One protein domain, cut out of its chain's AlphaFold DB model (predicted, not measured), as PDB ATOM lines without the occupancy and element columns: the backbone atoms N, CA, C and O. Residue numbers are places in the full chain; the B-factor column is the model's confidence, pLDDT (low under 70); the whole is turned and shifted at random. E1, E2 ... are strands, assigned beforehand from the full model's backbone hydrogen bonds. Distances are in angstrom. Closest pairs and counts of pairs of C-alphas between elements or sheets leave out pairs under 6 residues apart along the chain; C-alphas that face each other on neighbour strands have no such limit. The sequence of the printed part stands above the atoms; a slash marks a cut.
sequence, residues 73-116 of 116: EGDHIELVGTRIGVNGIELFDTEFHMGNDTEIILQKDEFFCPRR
ATOM      1  N   GLU A  73     -19.720 -16.165  -0.865       97.19
ATOM      2  CA  GLU A  73     -19.865 -15.878   0.572       97.19
ATOM      3  C   GLU A  73     -18.965 -14.722   1.045       97.19
ATOM      4  O   GLU A  73     -17.745 -14.734   0.868       97.19
ATOM      5  N   GLY A  74     -19.585 -13.730   1.685       97.12
ATOM      6  CA  GLY A  74     -18.922 -12.545   2.220       97.12
ATOM      7  C   GLY A  74     -18.779 -11.381   1.236       97.12
ATOM      8  O   GLY A  74     -18.545 -10.262   1.693       97.12
ATOM      9  N   ASP A  75     -18.961 -11.594  -0.071       97.94
ATOM     10  CA  ASP A  75     -18.937 -10.500  -1.043       97.94
ATOM     11  C   ASP A  75     -20.178  -9.600  -0.907       97.94
ATOM     12  O   ASP A  75     -21.308 -10.053  -0.690       97.94
ATOM     13  N   HIS A  76     -19.957  -8.298  -1.082       97.62
ATOM     14  CA  HIS A  76     -20.995  -7.275  -1.179       97.62
ATOM     15  C   HIS A  76     -21.301  -6.994  -2.651       97.62
ATOM     16  O   HIS A  76     -20.419  -6.605  -3.416       97.62
ATOM     17  N   ILE A  77     -22.550  -7.217  -3.045       95.44
ATOM     18  CA  ILE A  77     -23.065  -7.010  -4.396       95.44
ATOM     19  C   ILE A  77     -23.923  -5.751  -4.404       95.44
ATOM     20  O   ILE A  77     -24.891  -5.643  -3.651       95.44
ATOM     21  N   GLU A  78     -23.598  -4.830  -5.301       93.62
ATOM     22  CA  GLU A  78     -24.319  -3.577  -5.504       93.62
ATOM     23  C   GLU A  78     -24.977  -3.607  -6.882       93.62
ATOM     24  O   GLU A  78     -24.311  -3.757  -7.903       93.62
ATOM     25  N   LEU A  79     -26.295  -3.468  -6.934       91.25
ATOM     26  CA  LEU A  79     -27.072  -3.437  -8.168       91.25
ATOM     27  C   LEU A  79     -27.683  -2.046  -8.262       91.25
ATOM     28  O   LEU A  79     -28.587  -1.734  -7.494       91.25
ATOM     29  N   VAL A  80     -27.162  -1.198  -9.150       88.19
ATOM     30  CA  VAL A  80     -27.573   0.213  -9.258       88.19
ATOM     31  C   VAL A  80     -27.913   0.546 -10.705       88.19
ATOM     32  O   VAL A  80     -27.034   0.624 -11.570       88.19
ATOM     33  N   GLY A  81     -29.200   0.755 -10.981       85.69
ATOM     34  CA  GLY A  81     -29.730   0.876 -12.336       85.69
ATOM     35  C   GLY A  81     -29.378  -0.347 -13.188       85.69
ATOM     36  O   GLY A  81     -29.922  -1.430 -12.988       85.69
ATOM     37  N   THR A  82     -28.459  -0.172 -14.142       83.62
ATOM     38  CA  THR A  82     -27.987  -1.247 -15.033       83.62
ATOM     39  C   THR A  82     -26.591  -1.769 -14.710       83.62
ATOM     40  O   THR A  82     -26.032  -2.539 -15.492       83.62
ATOM     41  N   ARG A  83     -26.007  -1.327 -13.593       86.69
ATOM     42  CA  ARG A  83     -24.624  -1.615 -13.207       86.69
ATOM     43  C   ARG A  83     -24.574  -2.622 -12.071       86.69
ATOM     44  O   ARG A  83     -25.452  -2.631 -11.208       86.69
ATOM     45  N   ILE A  84     -23.515  -3.424 -12.070       91.56
ATOM     46  CA  ILE A  84     -23.203  -4.375 -11.006       91.56
ATOM     47  C   ILE A  84     -21.851  -4.001 -10.403       91.56
ATOM     48  O   ILE A  84     -20.866  -3.883 -11.130       91.56
ATOM     49  N   GLY A  85     -21.805  -3.833  -9.087       93.19
ATOM     50  CA  GLY A  85     -20.596  -3.702  -8.285       93.19
ATOM     51  C   GLY A  85     -20.372  -4.946  -7.430       93.19
ATOM     52  O   GLY A  85     -21.326  -5.560  -6.957       93.19
ATOM     53  N   VAL A  86     -19.109  -5.326  -7.244       95.38
ATOM     54  CA  VAL A  86     -18.695  -6.378  -6.306       95.38
ATOM     55  C   VAL A  86     -17.596  -5.810  -5.416       95.38
ATOM     56  O   VAL A  86     -16.538  -5.427  -5.915       95.38
ATOM     57  N   ASN A  87     -17.836  -5.743  -4.107       96.12
ATOM     58  CA  ASN A  87     -16.929  -5.167  -3.108       96.12
ATOM     59  C   ASN A  87     -16.455  -3.745  -3.472       96.12
ATOM     60  O   ASN A  87     -15.268  -3.428  -3.369       96.12
ATOM     61  N   GLY A  88     -17.375  -2.900  -3.951       93.19
ATOM     62  CA  GLY A  88     -17.096  -1.524  -4.375       93.19
ATOM     63  C   GLY A  88     -16.389  -1.386  -5.731       93.19
ATOM     64  O   GLY A  88     -15.991  -0.280  -6.100       93.19
ATOM     65  N   ILE A  89     -16.207  -2.481  -6.479       93.19
ATOM     66  CA  ILE A  89     -15.630  -2.473  -7.830       93.19
ATOM     67  C   ILE A  89     -16.740  -2.697  -8.858       93.19
ATOM     68  O   ILE A  89     -17.345  -3.767  -8.900       93.19
ATOM     69  N   GLU A  90     -16.982  -1.702  -9.713       90.31
ATOM     70  CA  GLU A  90     -17.953  -1.783 -10.809       90.31
ATOM     71  C   GLU A  90     -17.474  -2.725 -11.931       90.31
ATOM     72  O   GLU A  90     -16.322  -2.668 -12.369       90.31
ATOM     73  N   LEU A  91     -18.373  -3.582 -12.420       87.12
ATOM     74  CA  LEU A  91     -18.139  -4.488 -13.541       87.12
ATOM     75  C   LEU A  91     -18.596  -3.842 -14.858       87.12
ATOM     76  O   LEU A  91     -19.784  -3.638 -15.090       87.12
ATOM     77  N   PHE A  92     -17.643  -3.564 -15.750       66.94
ATOM     78  CA  PHE A  92     -17.871  -2.802 -16.990       66.94
ATOM     79  C   PHE A  92     -18.538  -3.580 -18.142       66.94
ATOM     80  O   PHE A  92     -18.905  -2.973 -19.142       66.94
ATOM     81  N   ASP A  93     -18.699  -4.903 -18.030       66.25
ATOM     82  CA  ASP A  93     -19.219  -5.773 -19.105       66.25
ATOM     83  C   ASP A  93     -20.398  -6.640 -18.631       66.25
ATOM     84  O   ASP A  93     -20.596  -7.786 -19.038       66.25
ATOM     85  N   THR A  94     -21.175  -6.129 -17.681       63.09
ATOM     86  CA  THR A  94     -22.354  -6.832 -17.177       63.09
ATOM     87  C   THR A  94     -23.510  -5.857 -17.070       63.09
ATOM     88  O   THR A  94     -23.643  -5.132 -16.090       63.09
ATOM     89  N   GLU A  95     -24.342  -5.835 -18.109       61.75
ATOM     90  CA  GLU A  95     -25.607  -5.115 -18.058       61.75
ATOM     91  C   GLU A  95     -26.588  -5.908 -17.199       61.75
ATOM     92  O   GLU A  95     -26.834  -7.096 -17.426       61.75
ATOM     93  N   PHE A  96     -27.124  -5.240 -16.187       67.12
ATOM     94  CA  PHE A  96     -28.180  -5.763 -15.343       67.12
ATOM     95  C   PHE A  96     -29.499  -5.088 -15.700       67.12
ATOM     96  O   PHE A  96     -29.559  -3.877 -15.894       67.12
ATOM     97  N   HIS A  97     -30.579  -5.855 -15.778       65.56
ATOM     98  CA  HIS A  97     -31.914  -5.303 -15.981       65.56
ATOM     99  C   HIS A  97     -32.793  -5.677 -14.790       65.56
ATOM    100  O   HIS A  97     -33.529  -6.662 -14.827       65.56
ATOM    101  N   MET A  98     -32.724  -4.883 -13.721       63.69
ATOM    102  CA  MET A  98     -33.721  -4.900 -12.651       63.69
ATOM    103  C   MET A  98     -34.250  -3.497 -12.380       63.69
ATOM    104  O   MET A  98     -33.619  -2.497 -12.700       63.69
ATOM    105  N   GLY A  99     -35.464  -3.447 -11.833       65.81
ATOM    106  CA  GLY A  99     -36.221  -2.206 -11.687       65.81
ATOM    107  C   GLY A  99     -35.812  -1.315 -10.515       65.81
ATOM    108  O   GLY A  99     -36.197  -0.152 -10.527       65.81
ATOM    109  N   ASN A 100     -35.066  -1.827  -9.527       77.69
ATOM    110  CA  ASN A 100     -34.720  -1.100  -8.302       77.69
ATOM    111  C   ASN A 100     -33.264  -1.338  -7.897       77.69
ATOM    112  O   ASN A 100     -32.754  -2.449  -8.055       77.69
ATOM    113  N   ASP A 101     -32.661  -0.321  -7.281       88.44
ATOM    114  CA  ASP A 101     -31.341  -0.427  -6.671       88.44
ATOM    115  C   ASP A 101     -31.391  -1.374  -5.462       88.44
ATOM    116  O   ASP A 101     -32.339  -1.345  -4.671       88.44
ATOM    117  N   THR A 102     -30.416  -2.271  -5.341       90.25
ATOM    118  CA  THR A 102     -30.353  -3.283  -4.276       90.25
ATOM    119  C   THR A 102     -28.908  -3.534  -3.872       90.25
ATOM    120  O   THR A 102     -28.031  -3.637  -4.722       90.25
ATOM    121  N   GLU A 103     -28.682  -3.702  -2.573       93.50
ATOM    122  CA  GLU A 103     -27.414  -4.176  -2.024       93.50
ATOM    123  C   GLU A 103     -27.615  -5.536  -1.354       93.50
ATOM    124  O   GLU A 103     -28.602  -5.751  -0.646       93.50
ATOM    125  N   ILE A 104     -26.685  -6.461  -1.585       94.44
ATOM    126  CA  ILE A 104     -26.744  -7.838  -1.085       94.44
ATOM    127  C   ILE A 104     -25.388  -8.180  -0.472       94.44
ATOM    128  O   ILE A 104     -24.361  -7.985  -1.107       94.44
ATOM    129  N   ILE A 105     -25.375  -8.716   0.748       97.12
ATOM    130  CA  ILE A 105     -24.187  -9.364   1.320       97.12
ATOM    131  C   ILE A 105     -24.426 -10.864   1.226       97.12
ATOM    132  O   ILE A 105     -25.363 -11.363   1.857       97.12
ATOM    133  N   LEU A 106     -23.604 -11.559   0.445       97.25
ATOM    134  CA  LEU A 106     -23.757 -12.993   0.232       97.25
ATOM    135  C   LEU A 106     -23.479 -13.746   1.529       97.25
ATOM    136  O   LEU A 106     -22.419 -13.602   2.144       97.25
ATOM    137  N   GLN A 107     -24.469 -14.514   1.967       97.44
ATOM    138  CA  GLN A 107     -24.378 -15.336   3.162       97.44
ATOM    139  C   GLN A 107     -23.594 -16.617   2.880       97.44
ATOM    140  O   GLN A 107     -23.133 -16.883   1.768       97.44
ATOM    141  N   LYS A 108     -23.448 -17.425   3.929       94.38
ATOM    142  CA  LYS A 108     -22.838 -18.740   3.822       94.38
ATOM    143  C   LYS A 108     -23.538 -19.590   2.761       94.38
ATOM    144  O   LYS A 108     -24.765 -19.665   2.751       94.38
ATOM    145  N   ASP A 109     -22.733 -20.247   1.928       90.62
ATOM    146  CA  ASP A 109     -23.171 -21.102   0.818       90.62
ATOM    147  C   ASP A 109     -23.981 -20.353  -0.273       90.62
ATOM    148  O   ASP A 109     -24.627 -20.981  -1.114       90.62
ATOM    149  N   GLU A 110     -23.933 -19.013  -0.298       94.94
ATOM    150  CA  GLU A 110     -24.515 -18.191  -1.362       94.94
ATOM    151  C   GLU A 110     -23.457 -17.716  -2.363       94.94
ATOM    152  O   GLU A 110     -22.303 -17.434  -2.036       94.94
ATOM    153  N   PHE A 111     -23.884 -17.578  -3.613       95.25
ATOM    154  CA  PHE A 111     -23.092 -17.026  -4.702       95.25
ATOM    155  C   PHE A 111     -23.990 -16.175  -5.602       95.25
ATOM    156  O   PHE A 111     -25.210 -16.349  -5.641       95.25
ATOM    157  N   PHE A 112     -23.389 -15.267  -6.365       94.25
ATOM    158  CA  PHE A 112     -24.111 -14.395  -7.285       94.25
ATOM    159  C   PHE A 112     -23.668 -14.610  -8.731       94.25
ATOM    160  O   PHE A 112     -22.480 -14.571  -9.059       94.25
ATOM    161  N   CYS A 113     -24.656 -14.804  -9.606       91.75
ATOM    162  CA  CYS A 113     -24.495 -14.917 -11.052       91.75
ATOM    163  C   CYS A 113     -25.414 -13.897 -11.741       91.75
ATOM    164  O   CYS A 113     -26.629 -13.939 -11.534       91.75
ATOM    165  N   PRO A 114     -24.886 -13.000 -12.587       86.69
ATOM    166  CA  PRO A 114     -25.687 -11.962 -13.206       86.69
ATOM    167  C   PRO A 114     -26.564 -12.522 -14.330       86.69
ATOM    168  O   PRO A 114     -26.133 -13.310 -15.182       86.69
ATOM    169  N   ARG A 115     -27.817 -12.066 -14.378       75.88
ATOM    170  CA  ARG A 115     -28.750 -12.395 -15.456       75.88
ATOM    171  C   ARG A 115     -28.531 -11.453 -16.646       75.88
ATOM    172  O   ARG A 115     -29.198 -10.434 -16.744       75.88
ATOM    173  N   ARG A 116     -27.598 -11.811 -17.532       64.62
ATOM    174  CA  ARG A 116     -27.637 -11.381 -18.946       64.62
ATOM    175  C   ARG A 116     -28.855 -11.956 -19.664       64.62
ATOM    176  O   ARG A 116     -29.180 -13.134 -19.359       64.62
TER     177      ARG A 116
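Overview. This is residues 73 to 116 of the 116 residues of the protein "Signal peptidase I" of Paenibacillus timonensis (UniProt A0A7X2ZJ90). With little regular structure, this is a small twisted sheet of four short strands, E3 E2 E1 E4, with the tail, residues 106 to 116, folding back over one face. The link of residues 92 to 101 crosses one end of the sheet from E3 to E4. The 44 printed residues hold no named helix and four strands, E1 to E4 along the chain, antiparallel, all strand by class with 16 residues in them. The whole is compact, radius of gyration of the C-alphas 10.0 A, spanning 26 by 19 by 17 A.

Along the chain. E1, residues 76 to 80, begins at C-alpha (-20.995, -7.275, -1.179) and is 12.8 A long. E2 is residues 83 to 86, E3 residues 89 to 91. E4, residues 102 to 105, ends at C-alpha (-24.187, -9.364, 1.320).

Arrangement. E1 and E4 are antiparallel at 173 degrees, with N 77 and O 104 2.8 A apart. Hairpin E1 and E2 has N 85 and O 78 at 2.8 A; hairpin E2 and E3 has N 91 and O 84 at 2.8 A. E1, E2 and E3 form a meander, each strand the antiparallel neighbour of the one before; with E4 beside E1, the four form a Greek key.

Size, cuts and confidence. The printed part has no cut and no long link. Residues 92 to 99 and 116 are under pLDDT 70.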